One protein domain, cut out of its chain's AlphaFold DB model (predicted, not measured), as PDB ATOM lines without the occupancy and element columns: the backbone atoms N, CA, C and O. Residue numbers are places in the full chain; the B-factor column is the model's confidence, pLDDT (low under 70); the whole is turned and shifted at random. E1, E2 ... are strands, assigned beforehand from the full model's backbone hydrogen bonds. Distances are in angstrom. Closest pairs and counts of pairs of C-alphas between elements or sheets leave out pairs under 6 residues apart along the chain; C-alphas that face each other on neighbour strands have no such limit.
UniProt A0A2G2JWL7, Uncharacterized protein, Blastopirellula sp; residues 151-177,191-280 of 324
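This is residues 151 to 177 and 191 to 280 of the 324 residues of an uncharacterized protein of Blastopirellula sp (UniProt A0A2G2JWL7). Two three-stranded sheets lie face to face as a sandwich with their strands crossed, E3, E4 and E6 in one and E5, E8 and E7 in the other; the short strands E1 and E2 lie at the margin. The printed part has 117 residues with eight named strands, E1 to E8 in chain order, and no named helix; the class is all strand, with 50 residues, under half, in named strands. The order E3, E4, E6 is parallel, and E5, E8, E7 antiparallel. The whole is compact, with a radius of gyration of the C-alphas of 14.3 A and spans of 35 by 33 by 25 A.

Begin at E8, residues 270 to 276, the inner strand between E5, residues 228 to 235, and E7, residues 261 to 267. Within hydrogen-bond range are N 230 and O 273, 2.9 A, and, in the hairpin of E7 and E8, N 263 and O 274, 3.0 A. In the other sheet, look at E4, residues 203 to 209, between E3, residues 165 to 171, and E6, residues 247 to 253; there N 206 and O 167 are 2.9 A apart, N 250 and O 205 2.8 A. The strands of the two sheets stand at 53 degrees. The closest C-alphas of E6 and E7 are those of Phe 247 and Val 264, 6.9 A. E1, residues 152 to 155, and E2, residues 159 to 161, pair with no named strand.

Find C-alpha 152 at (262.143, 91.110, -18.968), where E1 begins. From C-alpha 228 at (242.689, 89.853, -21.857), E5 measures 20.9 A to its last C-alpha and bends by 52 degrees at residue 232. E3 and E4 measure 19.2 A each, E7 18.6 A, E8 18.3 A, E6 17.0 A.

The C-alphas farthest apart, of Gly 157 and Asn 225, are 38.4 A apart. Residues 178 to 190 are not printed, leaving 22.5 A between C-alphas 177 and 191. The links E4 to E5 and E5 to E6 are long. Residues 279 to 280 have pLDDT under 70.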
ATOM      1  N   GLY A 151     259.605  87.600 -16.431       97.44
ATOM      2  CA  GLY A 151     260.556  88.716 -16.427       97.44
ATOM      3  C   GLY A 151     260.762  89.444 -17.753       97.44
ATOM      4  O   GLY A 151     260.009  89.291 -18.708       97.44
ATOM      5  N   THR A 152     261.803  90.281 -17.798       98.44
ATOM      6  CA  THR A 152     262.143  91.110 -18.968       98.44
ATOM      7  C   THR A 152     263.509  90.742 -19.534       98.44
ATOM      8  O   THR A 152     264.458  90.599 -18.768       98.44
ATOM      9  N   MET A 153     263.636  90.690 -20.861       98.75
ATOM     10  CA  MET A 153     264.918  90.695 -21.581       98.75
ATOM     11  C   MET A 153     264.975  91.932 -22.476       98.75
ATOM     12  O   MET A 153     263.984  92.288 -23.110       98.75
ATOM     13  N   THR A 154     266.135  92.586 -22.531       98.81
ATOM     14  CA  THR A 154     266.344  93.790 -23.352       98.81
ATOM     15  C   THR A 154     267.329  93.523 -24.482       98.81
ATOM     16  O   THR A 154     268.414  92.987 -24.256       98.81
ATOM     17  N   VAL A 155     266.977  93.945 -25.690       98.88
ATOM     18  CA  VAL A 155     267.832  93.923 -26.877       98.88
ATOM     19  C   VAL A 155     268.054  95.359 -27.332       98.88
ATOM     20  O   VAL A 155     267.170  96.001 -27.890       98.88
ATOM     21  N   MET A 156     269.258  95.873 -27.124       98.75
ATOM     22  CA  MET A 156     269.678  97.188 -27.606       98.75
ATOM     23  C   MET A 156     270.128  97.091 -29.071       98.75
ATOM     24  O   MET A 156     271.299  97.292 -29.403       98.75
ATOM     25  N   GLY A 157     269.200  96.693 -29.936       98.69
ATOM     26  CA  GLY A 157     269.415  96.378 -31.344       98.69
ATOM     27  C   GLY A 157     268.126  95.881 -31.994       98.69
ATOM     28  O   GLY A 157     267.055  95.929 -31.387       98.69
ATOM     29  N   ASN A 158     268.221  95.412 -33.236       98.88
ATOM     30  CA  ASN A 158     267.083  94.807 -33.924       98.88
ATOM     31  C   ASN A 158     266.828  93.387 -33.408       98.88
ATOM     32  O   ASN A 158     267.755  92.678 -33.011       98.88
ATOM     33  N   VAL A 159     265.577  92.941 -33.487       98.94
ATOM     34  CA  VAL A 159     265.195  91.544 -33.263       98.94
ATOM     35  C   VAL A 159     264.616  90.990 -34.559       98.94
ATOM     36  O   VAL A 159     263.528  91.373 -34.983       98.94
ATOM     37  N   ASN A 160     265.335  90.062 -35.180       98.81
ATOM     38  CA  ASN A 160     264.943  89.435 -36.436       98.81
ATOM     39  C   ASN A 160     264.355  88.052 -36.148       98.81
ATOM     40  O   ASN A 160     265.070  87.129 -35.739       98.81
ATOM     41  N   TRP A 161     263.053  87.904 -36.367       98.75
ATOM     42  CA  TRP A 161     262.339  86.643 -36.212       98.75
ATOM     43  C   TRP A 161     262.472  85.813 -37.488       98.75
ATOM     44  O   TRP A 161     262.306  86.324 -38.592       98.75
ATOM     45  N   ASN A 162     262.759  84.520 -37.343       98.75
ATOM     46  CA  ASN A 162     262.825  83.584 -38.465       98.75
ATOM     47  C   ASN A 162     261.970  82.344 -38.182       98.75
ATOM     48  O   ASN A 162     261.635  82.046 -37.029       98.75
ATOM     49  N   ASP A 163     261.669  81.597 -39.242       98.69
ATOM     50  CA  ASP A 163     260.980  80.311 -39.146       98.69
ATOM     51  C   ASP A 163     261.678  79.358 -38.160       98.69
ATOM     52  O   ASP A 163     262.906  79.246 -38.123       98.69
ATOM     53  N   GLY A 164     260.870  78.645 -37.373       97.94
ATOM     54  CA  GLY A 164     261.329  77.720 -36.336       97.94
ATOM     55  C   GLY A 164     261.527  78.363 -34.962       97.94
ATOM     56  O   GLY A 164     261.852  77.654 -34.009       97.94
ATOM     57  N   THR A 165     261.303  79.674 -34.830       98.81
ATOM     58  CA  THR A 165     261.358  80.352 -33.529       98.81
ATOM     59  C   THR A 165     260.258  79.842 -32.601       98.81
ATOM     60  O   THR A 165     259.092  79.756 -32.985       98.81
ATOM     61  N   THR A 166     260.623  79.545 -31.356       98.88
ATOM     62  CA  THR A 166     259.671  79.319 -30.263       98.88
ATOM     63  C   THR A 166     259.859  80.412 -29.224       98.88
ATOM     64  O   THR A 166     260.961  80.580 -28.709       98.88
ATOM     65  N   PHE A 167     258.802  81.153 -28.920       98.81
ATOM     66  CA  PHE A 167     258.772  82.097 -27.811       98.81
ATOM     67  C   PHE A 167     258.039  81.440 -26.641       98.81
ATOM     68  O   PHE A 167     256.840  81.171 -26.735       98.81
ATOM     69  N   GLU A 168     258.760  81.137 -25.566       98.44
ATOM     70  CA  GLU A 168     258.161  80.679 -24.313       98.44
ATOM     71  C   GLU A 168     257.647  81.908 -23.566       98.44
ATOM     72  O   GLU A 168     258.420  82.810 -23.249       98.44
ATOM     73  N   LEU A 169     256.331  81.956 -23.360       98.62
ATOM     74  CA  LEU A 169     255.647  83.032 -22.657       98.62
ATOM     75  C   LEU A 169     255.067  82.478 -21.362       98.62
ATOM     76  O   LEU A 169     254.127  81.678 -21.380       98.62
ATOM     77  N   GLU A 170     255.623  82.918 -20.245       98.50
ATOM     78  CA  GLU A 170     255.179  82.568 -18.907       98.50
ATOM     79  C   GLU A 170     254.269  83.659 -18.340       98.50
ATOM     80  O   GLU A 170     254.502  84.854 -18.527       98.50
ATOM     81  N   LEU A 171     253.201  83.247 -17.652       98.56
ATOM     82  CA  LEU A 171     252.220  84.140 -17.037       98.56
ATOM     83  C   LEU A 171     251.829  83.614 -15.652       98.56
ATOM     84  O   LEU A 171     251.249  82.535 -15.536       98.56
ATOM     85  N   SER A 172     252.116  84.386 -14.604       98.56
ATOM     86  CA  SER A 172     251.762  84.074 -13.212       98.56
ATOM     87  C   SER A 172     250.560  84.872 -12.695       98.56
ATOM     88  O   SER A 172     249.826  84.384 -11.835       98.56
ATOM     89  N   ASP A 173     250.292  86.063 -13.243       98.50
ATOM     90  CA  ASP A 173     249.136  86.903 -12.890       98.50
ATOM     91  C   ASP A 173     248.549  87.589 -14.130       98.50
ATOM     92  O   ASP A 173     249.179  88.453 -14.741       98.50
ATOM     93  N   ALA A 174     247.305  87.246 -14.476       98.44
ATOM     94  CA  ALA A 174     246.612  87.778 -15.654       98.44
ATOM     95  C   ALA A 174     246.310  89.284 -15.589       98.44
ATOM     96  O   ALA A 174     246.016  89.900 -16.613       98.44
ATOM     97  N   THR A 175     246.369  89.876 -14.398       98.00
ATOM     98  CA  THR A 175     246.218  91.319 -14.158       98.00
ATOM     99  C   THR A 175     247.501  91.959 -13.631       98.00
ATOM    100  O   THR A 175     247.476  93.106 -13.184       98.00
ATOM    101  N   GLY A 176     248.606  91.209 -13.662       97.44
ATOM    102  CA  GLY A 176     249.920  91.654 -13.231       97.44
ATOM    103  C   GLY A 176     250.549  92.667 -14.187       97.44
ATOM    104  O   GLY A 176     249.873  93.361 -14.948       97.44
ATOM    105  N   THR A 177     251.873  92.782 -14.120       97.94
ATOM    106  CA  THR A 177     252.629  93.739 -14.938       97.94
ATOM    107  C   THR A 177     253.515  93.003 -15.930       97.94
ATOM    108  O   THR A 177     254.228  92.076 -15.554       97.94
ATOM    109  N   GLY A 191     265.657  98.595 -31.254       98.62
ATOM    110  CA  GLY A 191     265.618  98.602 -32.715       98.62
ATOM    111  C   GLY A 191     264.282  98.132 -33.287       98.62
ATOM    112  O   GLY A 191     263.243  98.182 -32.634       98.62
ATOM    113  N   VAL A 192     264.315  97.681 -34.542       98.75
ATOM    114  CA  VAL A 192     263.154  97.123 -35.249       98.75
ATOM    115  C   VAL A 192     262.942  95.665 -34.840       98.75
ATOM    116  O   VAL A 192     263.906  94.903 -34.740       98.75
ATOM    117  N   MET A 193     261.686  95.246 -34.677       98.81
ATOM    118  CA  MET A 193     261.309  93.829 -34.730       98.81
ATOM    119  C   MET A 193     260.886  93.462 -36.152       98.81
ATOM    120  O   MET A 193     259.833  93.897 -36.618       98.81
ATOM    121  N   ASP A 194     261.698  92.661 -36.840       98.81
ATOM    122  CA  ASP A 194     261.423  92.241 -38.214       98.81
ATOM    123  C   ASP A 194     260.887  90.808 -38.272       98.81
ATOM    124  O   ASP A 194     261.552  89.862 -37.852       98.81
ATOM    125  N   LEU A 195     259.678  90.662 -38.815       98.81
ATOM    126  CA  LEU A 195     259.004  89.392 -39.082       98.81
ATOM    127  C   LEU A 195     258.842  89.127 -40.589       98.81
ATOM    128  O   LEU A 195     258.227  88.140 -40.981       98.81
ATOM    129  N   SER A 196     259.378  89.989 -41.459       98.19
ATOM    130  CA  SER A 196     259.121  89.944 -42.907       98.19
ATOM    131  C   SER A 196     259.606  88.668 -43.610       98.19
ATOM    132  O   SER A 196     259.135  88.358 -44.706       98.19
ATOM    133  N   GLY A 197     260.526  87.923 -42.987       96.56
ATOM    134  CA  GLY A 197     261.041  86.638 -43.470       96.56
ATOM    135  C   GLY A 197     260.305  85.400 -42.950       96.56
ATOM    136  O   GLY A 197     260.716  84.290 -43.280       96.56
ATOM    137  N   VAL A 198     259.263  85.570 -42.133       98.69
ATOM    138  CA  VAL A 198     258.559  84.470 -41.464       98.69
ATOM    139  C   VAL A 198     257.409  83.961 -42.337       98.69
ATOM    140  O   VAL A 198     256.648  84.730 -42.925       98.69
ATOM    141  N   SER A 199     257.273  82.643 -42.422       98.62
ATOM    142  CA  SER A 199     256.174  81.946 -43.088       98.62
ATOM    143  C   SER A 199     254.965  81.801 -42.154       98.62
ATOM    144  O   SER A 199     255.086  81.865 -40.933       98.62
ATOM    145  N   ALA A 200     253.775  81.527 -42.701       98.62
ATOM    146  CA  ALA A 200     252.610  81.204 -41.874       98.62
ATOM    147  C   ALA A 200     252.906  80.007 -40.944       98.62
ATOM    148  O   ALA A 200     253.345  78.950 -41.402       98.62
ATOM    149  N   GLY A 201     252.671  80.185 -39.644       98.44
ATOM    150  CA  GLY A 201     253.003  79.239 -38.579       98.44
ATOM    151  C   GLY A 201     254.499  79.086 -38.284       98.44
ATOM    152  O   GLY A 201     254.880  78.132 -37.609       98.44
ATOM    153  N   GLY A 202     255.347  79.984 -38.791       98.62
ATOM    154  CA  GLY A 202     256.796  79.961 -38.597       98.62
ATOM    155  C   GLY A 202     257.246  80.263 -37.165       98.62
ATOM    156  O   GLY A 202     258.360  79.885 -36.799       98.62
ATOM    157  N   ILE A 203     256.392  80.891 -36.349       98.88
ATOM    158  CA  ILE A 203     256.644  81.183 -34.933       98.88
ATOM    159  C   ILE A 203     255.662  80.396 -34.061       98.88
ATOM    160  O   ILE A 203     254.446  80.457 -34.255       98.88
ATOM    161  N   ALA A 204     256.178  79.687 -33.062       98.81
ATOM    162  CA  ALA A 204     255.374  79.071 -32.012       98.81
ATOM    163  C   ALA A 204     255.414  79.925 -30.740       98.81
ATOM    164  O   ALA A 204     256.490  80.267 -30.257       98.81
ATOM    165  N   ILE A 205     254.250  80.243 -30.179       98.88
ATOM    166  CA  ILE A 205     254.113  80.748 -28.813       98.88
ATOM    167  C   ILE A 205     253.818  79.547 -27.919       98.88
ATOM    168  O   ILE A 205     252.752  78.942 -28.042       98.88
ATOM    169  N   LEU A 206     254.749  79.198 -27.034       98.56
ATOM    170  CA  LEU A 206     254.517  78.199 -25.996       98.56
ATOM    171  C   LEU A 206     254.058  78.923 -24.731       98.56
ATOM    172  O   LEU A 206     254.866  79.513 -24.017       98.56
ATOM    173  N   LEU A 207     252.753  78.898 -24.479       98.62
ATOM    174  CA  LEU A 207     252.133  79.596 -23.363       98.62
ATOM    175  C   LEU A 207     252.090  78.694 -22.124       98.62
ATOM    176  O   LEU A 207     251.429  77.651 -22.117       98.62
ATOM    177  N   THR A 208     252.745  79.140 -21.056       98.19
ATOM    178  CA  THR A 208     252.811  78.434 -19.773       98.19
ATOM    179  C   THR A 208     252.230  79.312 -18.672       98.19
ATOM    180  O   THR A 208     252.654  80.449 -18.490       98.19
ATOM    181  N   SER A 209     251.263  78.796 -17.911       98.56
ATOM    182  CA  SER A 209     250.833  79.476 -16.685       98.56
ATOM    183  C   SER A 209     251.622  78.973 -15.481       98.56
ATOM    184  O   SER A 209     251.905  77.775 -15.357       98.56
ATOM    185  N   LEU A 210     251.928  79.890 -14.572       98.44
ATOM    186  CA  LEU A 210     252.630  79.619 -13.325       98.44
ATOM    187  C   LEU A 210     251.759  80.016 -12.132       98.44
ATOM    188  O   LEU A 210     250.909  80.897 -12.236       98.44
ATOM    189  N   ASP A 211     251.979  79.384 -10.982       97.75
ATOM    190  CA  ASP A 211     251.507  79.928  -9.709       97.75
ATOM    191  C   ASP A 211     252.451  81.036  -9.188       97.75
ATOM    192  O   ASP A 211     253.494  81.319  -9.771       97.75
ATOM    193  N   LEU A 212     252.105  81.665  -8.058       96.69
ATOM    194  CA  LEU A 212     252.926  82.724  -7.437       96.69
ATOM    195  C   LEU A 212     254.267  82.230  -6.856       96.69
ATOM    196  O   LEU A 212     255.003  83.020  -6.268       96.69
ATOM    197  N   ALA A 213     254.564  80.931  -6.939       96.25
ATOM    198  CA  ALA A 213     255.869  80.372  -6.605       96.25
ATOM    199  C   ALA A 213     256.720  80.103  -7.861       96.25
ATOM    200  O   ALA A 213     257.790  79.504  -7.740       96.25
ATOM    201  N   ASN A 214     256.257  80.540  -9.039       95.75
ATOM    202  CA  ASN A 214     256.880  80.341 -10.350       95.75
ATOM    203  C   ASN A 214     257.069  78.860 -10.696       95.75
ATOM    204  O   ASN A 214     258.073  78.441 -11.271       95.75
ATOM    205  N   ILE A 215     256.085  78.049 -10.315       96.00
ATOM    206  CA  ILE A 215     255.987  76.632 -10.662       96.00
ATOM    207  C   ILE A 215     254.789  76.470 -11.608       96.00
ATOM    208  O   ILE A 215     253.799  77.186 -11.439       96.00
ATOM    209  N   PRO A 216     254.825  75.536 -12.585       97.38
ATOM    210  CA  PRO A 216     253.672  75.247 -13.434       97.38
ATOM    211  C   PRO A 216     252.390  75.072 -12.617       97.38
ATOM    212  O   PRO A 216     252.302  74.201 -11.747       97.38
ATOM    213  N   GLY A 217     251.406  75.926 -12.888       98.06
ATOM    214  CA  GLY A 217     250.242  76.080 -12.030       98.06
ATOM    215  C   GLY A 217     249.261  77.119 -12.556       98.06
ATOM    216  O   GLY A 217     249.435  77.669 -13.641       98.06
ATOM    217  N   MET A 218     248.185  77.359 -11.809       98.38
ATOM    218  CA  MET A 218     247.175  78.340 -12.204       98.38
ATOM    219  C   MET A 218     247.703  79.761 -12.019       98.38
ATOM    220  O   MET A 218     248.004  80.157 -10.892       98.38
ATOM    221  N   ALA A 219     247.683  80.539 -13.099       98.44
ATOM    222  CA  ALA A 219     247.873  81.976 -13.039       98.44
ATOM    223  C   ALA A 219     246.773  82.612 -12.186       98.44
ATOM    224  O   ALA A 219     245.580  82.320 -12.362       98.44
ATOM    225  N   VAL A 220     247.154  83.495 -11.268       98.62
ATOM    226  CA  VAL A 220     246.183  84.223 -10.452       98.62
ATOM    227  C   VAL A 220     245.448  85.266 -11.293       98.62
ATOM    228  O   VAL A 220     245.907  85.684 -12.356       98.62
ATOM    229  N   ASN A 221     244.258  85.649 -10.831       98.31
ATOM    230  CA  ASN A 221     243.381  86.646 -11.458       98.31
ATOM    231  C   ASN A 221     242.912  86.332 -12.889       98.31
ATOM    232  O   ASN A 221     242.158  87.114 -13.461       98.31
ATOM    233  N   PHE A 222     243.269  85.173 -13.450       98.44
ATOM    234  CA  PHE A 222     242.716  84.733 -14.721       98.44
ATOM    235  C   PHE A 222     241.297  84.184 -14.536       98.44
ATOM    236  O   PHE A 222     241.043  83.247 -13.776       98.44
ATOM    237  N   ASN A 223     240.378  84.739 -15.310       97.19
ATOM    238  CA  ASN A 223     239.006  84.287 -15.480       97.19
ATOM    239  C   ASN A 223     238.776  83.938 -16.953       97.19
ATOM    240  O   ASN A 223     238.734  84.837 -17.788       97.19
ATOM    241  N   GLY A 224     238.547  82.657 -17.259       96.44
ATOM    242  CA  GLY A 224     238.317  82.175 -18.627       96.44
ATOM    243  C   GLY A 224     237.048  82.708 -19.304       96.44
ATOM    244  O   GLY A 224     236.803  82.388 -20.459       96.44
ATOM    245  N   ASN A 225     236.224  83.493 -18.604       95.94
ATOM    246  CA  ASN A 225     235.058  84.206 -19.136       95.94
ATOM    247  C   ASN A 225     235.291  85.722 -19.281       95.94
ATOM    248  O   ASN A 225     234.334  86.483 -19.402       95.94
ATOM    249  N   SER A 226     236.539  86.178 -19.211       96.31
ATOM    250  CA  SER A 226     236.928  87.573 -19.427       96.31
ATOM    251  C   SER A 226     237.960  87.664 -20.540       96.31
ATOM    252  O   SER A 226     238.721  86.723 -20.749       96.31
ATOM    253  N   ASP A 227     237.969  88.795 -21.236       97.50
ATOM    254  CA  ASP A 227     238.940  89.056 -22.291       97.50
ATOM    255  C   ASP A 227     240.219  89.668 -21.691       97.50
ATOM    256  O   ASP A 227     240.146  90.442 -20.731       97.50
ATOM    257  N   TYR A 228     241.378  89.336 -22.266       98.38
ATOM    258  CA  TYR A 228     242.689  89.853 -21.857       98.38
ATOM    259  C   TYR A 228     243.526  90.272 -23.061       98.38
ATOM    260  O   TYR A 228     243.332  89.780 -24.170       98.38
ATOM    261  N   HIS A 229     244.473  91.169 -22.798       97.88
ATOM    262  CA  HIS A 229     245.386  91.739 -23.777       97.88
ATOM    263  C   HIS A 229     246.754  91.933 -23.110       97.88
ATOM    264  O   HIS A 229     246.932  92.870 -22.326       97.88
ATOM    265  N   TRP A 230     247.699  91.028 -23.370       98.69
ATOM    266  CA  TRP A 230     249.018  91.033 -22.731       98.69
ATOM    267  C   TRP A 230     250.116  91.344 -23.728       98.69
ATOM    268  O   TRP A 230     250.362  90.588 -24.663       98.69
ATOM    269  N   ILE A 231     250.807  92.451 -23.504       98.75
ATOM    270  CA  ILE A 231     251.986  92.829 -24.277       98.75
ATOM    271  C   ILE A 231     253.149  91.886 -23.962       98.75
ATOM    272  O   ILE A 231     253.567  91.821 -22.811       98.75
ATOM    273  N   PHE A 232     253.678  91.170 -24.953       98.69
ATOM    274  CA  PHE A 232     254.815  90.254 -24.740       98.69
ATOM    275  C   PHE A 232     256.083  90.689 -25.481       98.69
ATOM    276  O   PHE A 232     257.173  90.202 -25.182       98.69
ATOM    277  N   ALA A 233     255.966  91.624 -26.426       98.81
ATOM    278  CA  ALA A 233     257.105  92.187 -27.135       98.81
ATOM    279  C   ALA A 233     256.850  93.651 -27.523       98.81
ATOM    280  O   ALA A 233     255.732  94.009 -27.897       98.81
ATOM    281  N   THR A 234     257.865  94.511 -27.427       98.75
ATOM    282  CA  THR A 234     257.824  95.918 -27.880       98.75
ATOM    283  C   THR A 234     259.134  96.317 -28.535       98.75
ATOM    284  O   THR A 234     260.194  95.915 -28.054       98.75
ATOM    285  N   ALA A 235     259.053  97.105 -29.606       98.69
ATOM    286  CA  ALA A 235     260.197  97.555 -30.388       98.69
ATOM    287  C   ALA A 235     260.171  99.076 -30.605       98.69
ATOM    288  O   ALA A 235     259.340  99.563 -31.360       98.69
ATOM    289  N   ASP A 236     261.099  99.836 -30.028       98.50
ATOM    290  CA  ASP A 236     261.144 101.302 -30.196       98.50
ATOM    291  C   ASP A 236     261.400 101.724 -31.657       98.50
ATOM    292  O   ASP A 236     260.998 102.811 -32.085       98.50
ATOM    293  N   GLY A 237     262.047 100.864 -32.452       98.19
ATOM    294  CA  GLY A 237     262.225 101.045 -33.894       98.19
ATOM    295  C   GLY A 237     261.008 100.650 -34.740       98.19
ATOM    296  O   GLY A 237     261.039 100.837 -35.959       98.19
ATOM    297  N   GLY A 238     259.949 100.125 -34.123       98.56
ATOM    298  CA  GLY A 238     258.739  99.638 -34.777       98.56
ATOM    299  C   GLY A 238     258.790  98.162 -35.173       98.56
ATOM    300  O   GLY A 238     259.808  97.478 -35.043       98.56
ATOM    301  N   ILE A 239     257.658  97.665 -35.675       98.81
ATOM    302  CA  ILE A 239     257.476  96.268 -36.086       98.81
ATOM    303  C   ILE A 239     257.206  96.192 -37.592       98.81
ATOM    304  O   ILE A 239     256.331  96.887 -38.115       98.81
ATOM    305  N   THR A 240     257.923  95.320 -38.302       98.56
ATOM    306  CA  THR A 240     257.746  95.087 -39.745       98.56
ATOM    307  C   THR A 240     257.336  93.653 -40.047       98.56
ATOM    308  O   THR A 240     257.755  92.713 -39.384       98.56
ATOM    309  N   GLY A 241     256.515  93.468 -41.085       98.31
ATOM    310  CA  GLY A 241     256.148  92.134 -41.575       98.31
ATOM    311  C   GLY A 241     255.123  91.380 -40.726       98.31
ATOM    312  O   GLY A 241     254.922  90.198 -40.970       98.31
ATOM    313  N   PHE A 242     254.467  92.029 -39.760       98.69
ATOM    314  CA  PHE A 242     253.435  91.382 -38.953       98.69
ATOM    315  C   PHE A 242     252.258  90.877 -39.805       98.69
ATOM    316  O   PHE A 242     251.632  91.636 -40.547       98.69
ATOM    317  N   ASP A 243     251.917  89.607 -39.609       98.44
ATOM    318  CA  ASP A 243     250.656  88.977 -39.985       98.44
ATOM    319  C   ASP A 243     250.299  87.976 -38.870       98.44
ATOM    320  O   ASP A 243     251.167  87.268 -38.353       98.44
ATOM    321  N   SER A 244     249.034  87.910 -38.455       97.94
ATOM    322  CA  SER A 244     248.628  87.018 -37.359       97.94
ATOM    323  C   SER A 244     248.823  85.535 -37.695       97.94
ATOM    324  O   SER A 244     248.987  84.717 -36.795       97.94
ATOM    325  N   SER A 245     248.817  85.169 -38.983       98.44
ATOM    326  CA  SER A 245     249.021  83.790 -39.442       98.44
ATOM    327  C   SER A 245     250.454  83.289 -39.270       98.44
ATOM    328  O   SER A 245     250.676  82.087 -39.384       98.44
ATOM    329  N   LEU A 246     251.420  84.166 -38.973       98.81
ATOM    330  CA  LEU A 246     252.805  83.780 -38.677       98.81
ATOM    331  C   LEU A 246     252.921  82.960 -37.385       98.81
ATOM    332  O   LEU A 246     253.884  82.211 -37.220       98.81
ATOM    333  N   PHE A 247     251.936  83.079 -36.494       98.88
ATOM    334  CA  PHE A 247     251.967  82.509 -35.155       98.88
ATOM    335  C   PHE A 247     251.099  81.257 -35.036       98.88
ATOM    336  O   PHE A 247     249.962  81.197 -35.504       98.88
ATOM    337  N   THR A 248     251.624  80.273 -34.319       98.75
ATOM    338  CA  THR A 248     250.848  79.207 -33.681       98.75
ATOM    339  C   THR A 248     250.921  79.389 -32.171       98.75
ATOM    340  O   THR A 248     251.902  79.927 -31.663       98.75
ATOM    341  N   ILE A 249     249.881  78.975 -31.448       98.81
ATOM    342  CA  ILE A 249     249.836  79.082 -29.986       98.81
ATOM    343  C   ILE A 249     249.609  77.686 -29.420       98.81
ATOM    344  O   ILE A 249     248.584  77.059 -29.689       98.81
ATOM    345  N   ASP A 250     250.575  77.214 -28.643       98.50
ATOM    346  CA  ASP A 250     250.468  76.010 -27.836       98.50
ATOM    347  C   ASP A 250     250.158  76.418 -26.393       98.50
ATOM    348  O   ASP A 250     251.000  76.978 -25.693       98.50
ATOM    349  N   SER A 251     248.927  76.151 -25.958       98.00
ATOM    350  CA  SER A 251     248.458  76.428 -24.598       98.00
ATOM    351  C   SER A 251     248.345  75.163 -23.744       98.00
ATOM    352  O   SER A 251     247.600  75.152 -22.766       98.00
ATOM    353  N   THR A 252     249.018  74.068 -24.113       97.75
ATOM    354  CA  THR A 252     248.950  72.797 -23.366       97.75
ATOM    355  C   THR A 252     249.463  72.920 -21.931       97.75
ATOM    356  O   THR A 252     248.992  72.189 -21.059       97.75
ATOM    357  N   ASN A 253     250.358  73.878 -21.671       97.56
ATOM    358  CA  ASN A 253     250.896  74.189 -20.346       97.56
ATOM    359  C   ASN A 253     250.151  75.334 -19.633       97.56
ATOM    360  O   ASN A 253     250.625  75.834 -18.611       97.56
ATOM    361  N   PHE A 254     248.986  75.750 -20.133       98.31
ATOM    362  CA  PHE A 254     248.136  76.735 -19.472       98.31
ATOM    363  C   PHE A 254     247.074  76.030 -18.616       98.31
ATOM    364  O   PHE A 254     246.147  75.400 -19.119       98.31
ATOM    365  N   TRP A 255     247.230  76.107 -17.295       98.38
ATOM    366  CA  TRP A 255     246.483  75.318 -16.311       98.38
ATOM    367  C   TRP A 255     245.104  75.885 -15.973       98.38
ATOM    368  O   TRP A 255     244.250  75.169 -15.440       98.38
ATOM    369  N   ASN A 256     244.866  77.169 -16.235       97.94
ATOM    370  CA  ASN A 256     243.558  77.768 -16.009       97.94
ATOM    371  C   ASN A 256     242.545  77.269 -17.050       97.94
ATOM    372  O   ASN A 256     242.871  77.032 -18.209       97.94
ATOM    373  N   SER A 257     241.278  77.139 -16.649       96.88
ATOM    374  CA  SER A 257     240.215  76.721 -17.567       96.88
ATOM    375  C   SER A 257     239.961  77.768 -18.650       96.88
ATOM    376  O   SER A 257     239.744  78.939 -18.339       96.88
ATOM    377  N   LEU A 258     239.917  77.328 -19.907       96.25
ATOM    378  CA  LEU A 258     239.715  78.195 -21.062       96.25
ATOM    379  C   LEU A 258     238.287  78.051 -21.615       96.25
ATOM    380  O   LEU A 258     237.891  76.949 -21.983       96.25
ATOM    381  N   ASN A 259     237.541  79.157 -21.719       95.44
ATOM    382  CA  ASN A 259     236.267  79.230 -22.460       95.44
ATOM    383  C   ASN A 259     236.346  80.133 -23.709       95.44
ATOM    384  O   ASN A 259     235.338  80.357 -24.373       95.44
ATOM    385  N   GLY A 260     237.531  80.659 -24.007       94.75
ATOM    386  CA  GLY A 260     237.856  81.502 -25.149       94.75
ATOM    387  C   GLY A 260     239.040  80.960 -25.947       94.75
ATOM    388  O   GLY A 260     239.485  79.831 -25.736       94.75
ATOM    389  N   MET A 261     239.558  81.779 -26.857       95.56
ATOM    390  CA  MET A 261     240.697  81.446 -27.718       95.56
ATOM    391  C   MET A 261     241.800  82.487 -27.581       95.56
ATOM    392  O   MET A 261     241.512  83.660 -27.336       95.56
ATOM    393  N   PHE A 262     243.044  82.048 -27.777       98.19
ATOM    394  CA  PHE A 262     244.187  82.945 -27.874       98.19
ATOM    395  C   PHE A 262     244.453  83.362 -29.323       98.19
ATOM    396  O   PHE A 262     244.255  82.569 -30.246       98.19
ATOM    397  N   ALA A 263     244.946  84.583 -29.514       98.25
ATOM    398  CA  ALA A 263     245.457  85.080 -30.787       98.25
ATOM    399  C   ALA A 263     246.631  86.036 -30.551       98.25
ATOM    400  O   ALA A 263     246.766  86.597 -29.468       98.25
ATOM    401  N   VAL A 264     247.472  86.231 -31.569       98.75
ATOM    402  CA  VAL A 264     248.474  87.302 -31.557       98.75
ATOM    403  C   VAL A 264     247.944  88.485 -32.356       98.75
ATOM    404  O   VAL A 264     247.516  88.320 -33.503       98.75
ATOM    405  N   SER A 265     248.014  89.679 -31.773       98.69
ATOM    406  CA  SER A 265     247.756  90.942 -32.464       98.69
ATOM    407  C   SER A 265     248.938  91.900 -32.352       98.69
ATOM    408  O   SER A 265     249.887  91.682 -31.595       98.69
ATOM    409  N   MET A 266     248.879  92.968 -33.144       98.38
ATOM    410  CA  MET A 266     249.829  94.072 -33.107       98.38
ATOM    411  C   MET A 266     249.071  95.377 -32.877       98.38
ATOM    412  O   MET A 266     248.045  95.631 -33.515       98.38
ATOM    413  N   GLY A 267     249.604  96.222 -31.999       97.31
ATOM    414  CA  GLY A 267     249.087  97.557 -31.725       97.31
ATOM    415  C   GLY A 267     250.236  98.540 -31.545       97.31
ATOM    416  O   GLY A 267     251.028  98.396 -30.620       97.31
ATOM    417  N   GLY A 268     250.331  99.540 -32.427       96.38
ATOM    418  CA  GLY A 268     251.502 100.419 -32.466       96.38
ATOM    419  C   GLY A 268     252.770  99.605 -32.720       96.38
ATOM    420  O   GLY A 268     252.811  98.826 -33.670       96.38
ATOM    421  N   ASP A 269     253.746  99.748 -31.829       97.81
ATOM    422  CA  ASP A 269     255.054  99.097 -31.918       97.81
ATOM    423  C   ASP A 269     255.185  97.881 -30.978       97.81
ATOM    424  O   ASP A 269     256.275  97.521 -30.525       97.81
ATOM    425  N   SER A 270     254.053  97.245 -30.668       98.75
ATOM    426  CA  SER A 270     253.962  96.158 -29.694       98.75
ATOM    427  C   SER A 270     253.162  94.964 -30.218       98.75
ATOM    428  O   SER A 270     252.161  95.131 -30.924       98.75
ATOM    429  N   LEU A 271     253.589  93.759 -29.830       98.88
ATOM    430  CA  LEU A 271     252.848  92.512 -30.021       98.88
ATOM    431  C   LEU A 271     252.131  92.117 -28.735       98.88
ATOM    432  O   LEU A 271     252.680  92.233 -27.632       98.88
ATOM    433  N   PHE A 272     250.923  91.592 -28.902       98.88
ATOM    434  CA  PHE A 272     250.051  91.203 -27.808       98.88
ATOM    435  C   PHE A 272     249.579  89.764 -27.962       98.88
ATOM    436  O   PHE A 272     249.271  89.320 -29.067       98.88
ATOM    437  N   LEU A 273     249.492  89.058 -26.838       98.81
ATOM    438  CA  LEU A 273     248.699  87.853 -26.703       98.81
ATOM    439  C   LEU A 273     247.298  88.271 -26.252       98.81
ATOM    440  O   LEU A 273     247.104  88.739 -25.127       98.81
ATOM    441  N   ASP A 274     246.330  88.095 -27.136       98.56
ATOM    442  CA  ASP A 274     244.918  88.293 -26.853       98.56
ATOM    443  C   ASP A 274     244.296  87.003 -26.353       98.56
ATOM    444  O   ASP A 274     244.551  85.936 -26.909       98.56
ATOM    445  N   TYR A 275     243.413  87.107 -25.368       98.38
ATOM    446  CA  TYR A 275     242.470  86.053 -25.025       98.38
ATOM    447  C   TYR A 275     241.053  86.598 -25.136       98.38
ATOM    448  O   TYR A 275     240.718  87.570 -24.463       98.38
ATOM    449  N   THR A 276     240.214  85.976 -25.964       96.25
ATOM    450  CA  THR A 276     238.844  86.450 -26.211       96.25
ATOM    451  C   THR A 276     237.823  85.343 -26.024       96.25
ATOM    452  O   THR A 276     238.001  84.232 -26.527       96.25
ATOM    453  N   THR A 277     236.729  85.660 -25.341       90.38
ATOM    454  CA  THR A 277     235.693  84.700 -24.924       90.38
ATOM    455  C   THR A 277     234.489  84.626 -25.855       90.38
ATOM    456  O   THR A 277     233.789  83.615 -25.887       90.38
ATOM    457  N   ASN A 278     234.281  85.653 -26.676       72.44
ATOM    458  CA  ASN A 278     233.356  85.591 -27.797       72.44
ATOM    459  C   ASN A 278     234.111  85.155 -29.055       72.44
ATOM    460  O   ASN A 278     234.979  85.877 -29.541       72.44
ATOM    461  N   ALA A 279     233.734  84.009 -29.630       56.53
ATOM    462  CA  ALA A 279     234.001  83.775 -31.043       56.53
ATOM    463  C   ALA A 279     233.435  84.972 -31.827       56.53
ATOM    464  O   ALA A 279     232.321  85.421 -31.531       56.53
ATOM    465  N   LEU A 280     234.193  85.500 -32.797       53.38
ATOM    466  CA  LEU A 280     233.663  86.436 -33.793       53.38
ATOM    467  C   LEU A 280     232.256  85.954 -34.192       53.38
ATOM    468  O   LEU A 280     232.113  84.752 -34.437       53.38
TER     469      LEU A 280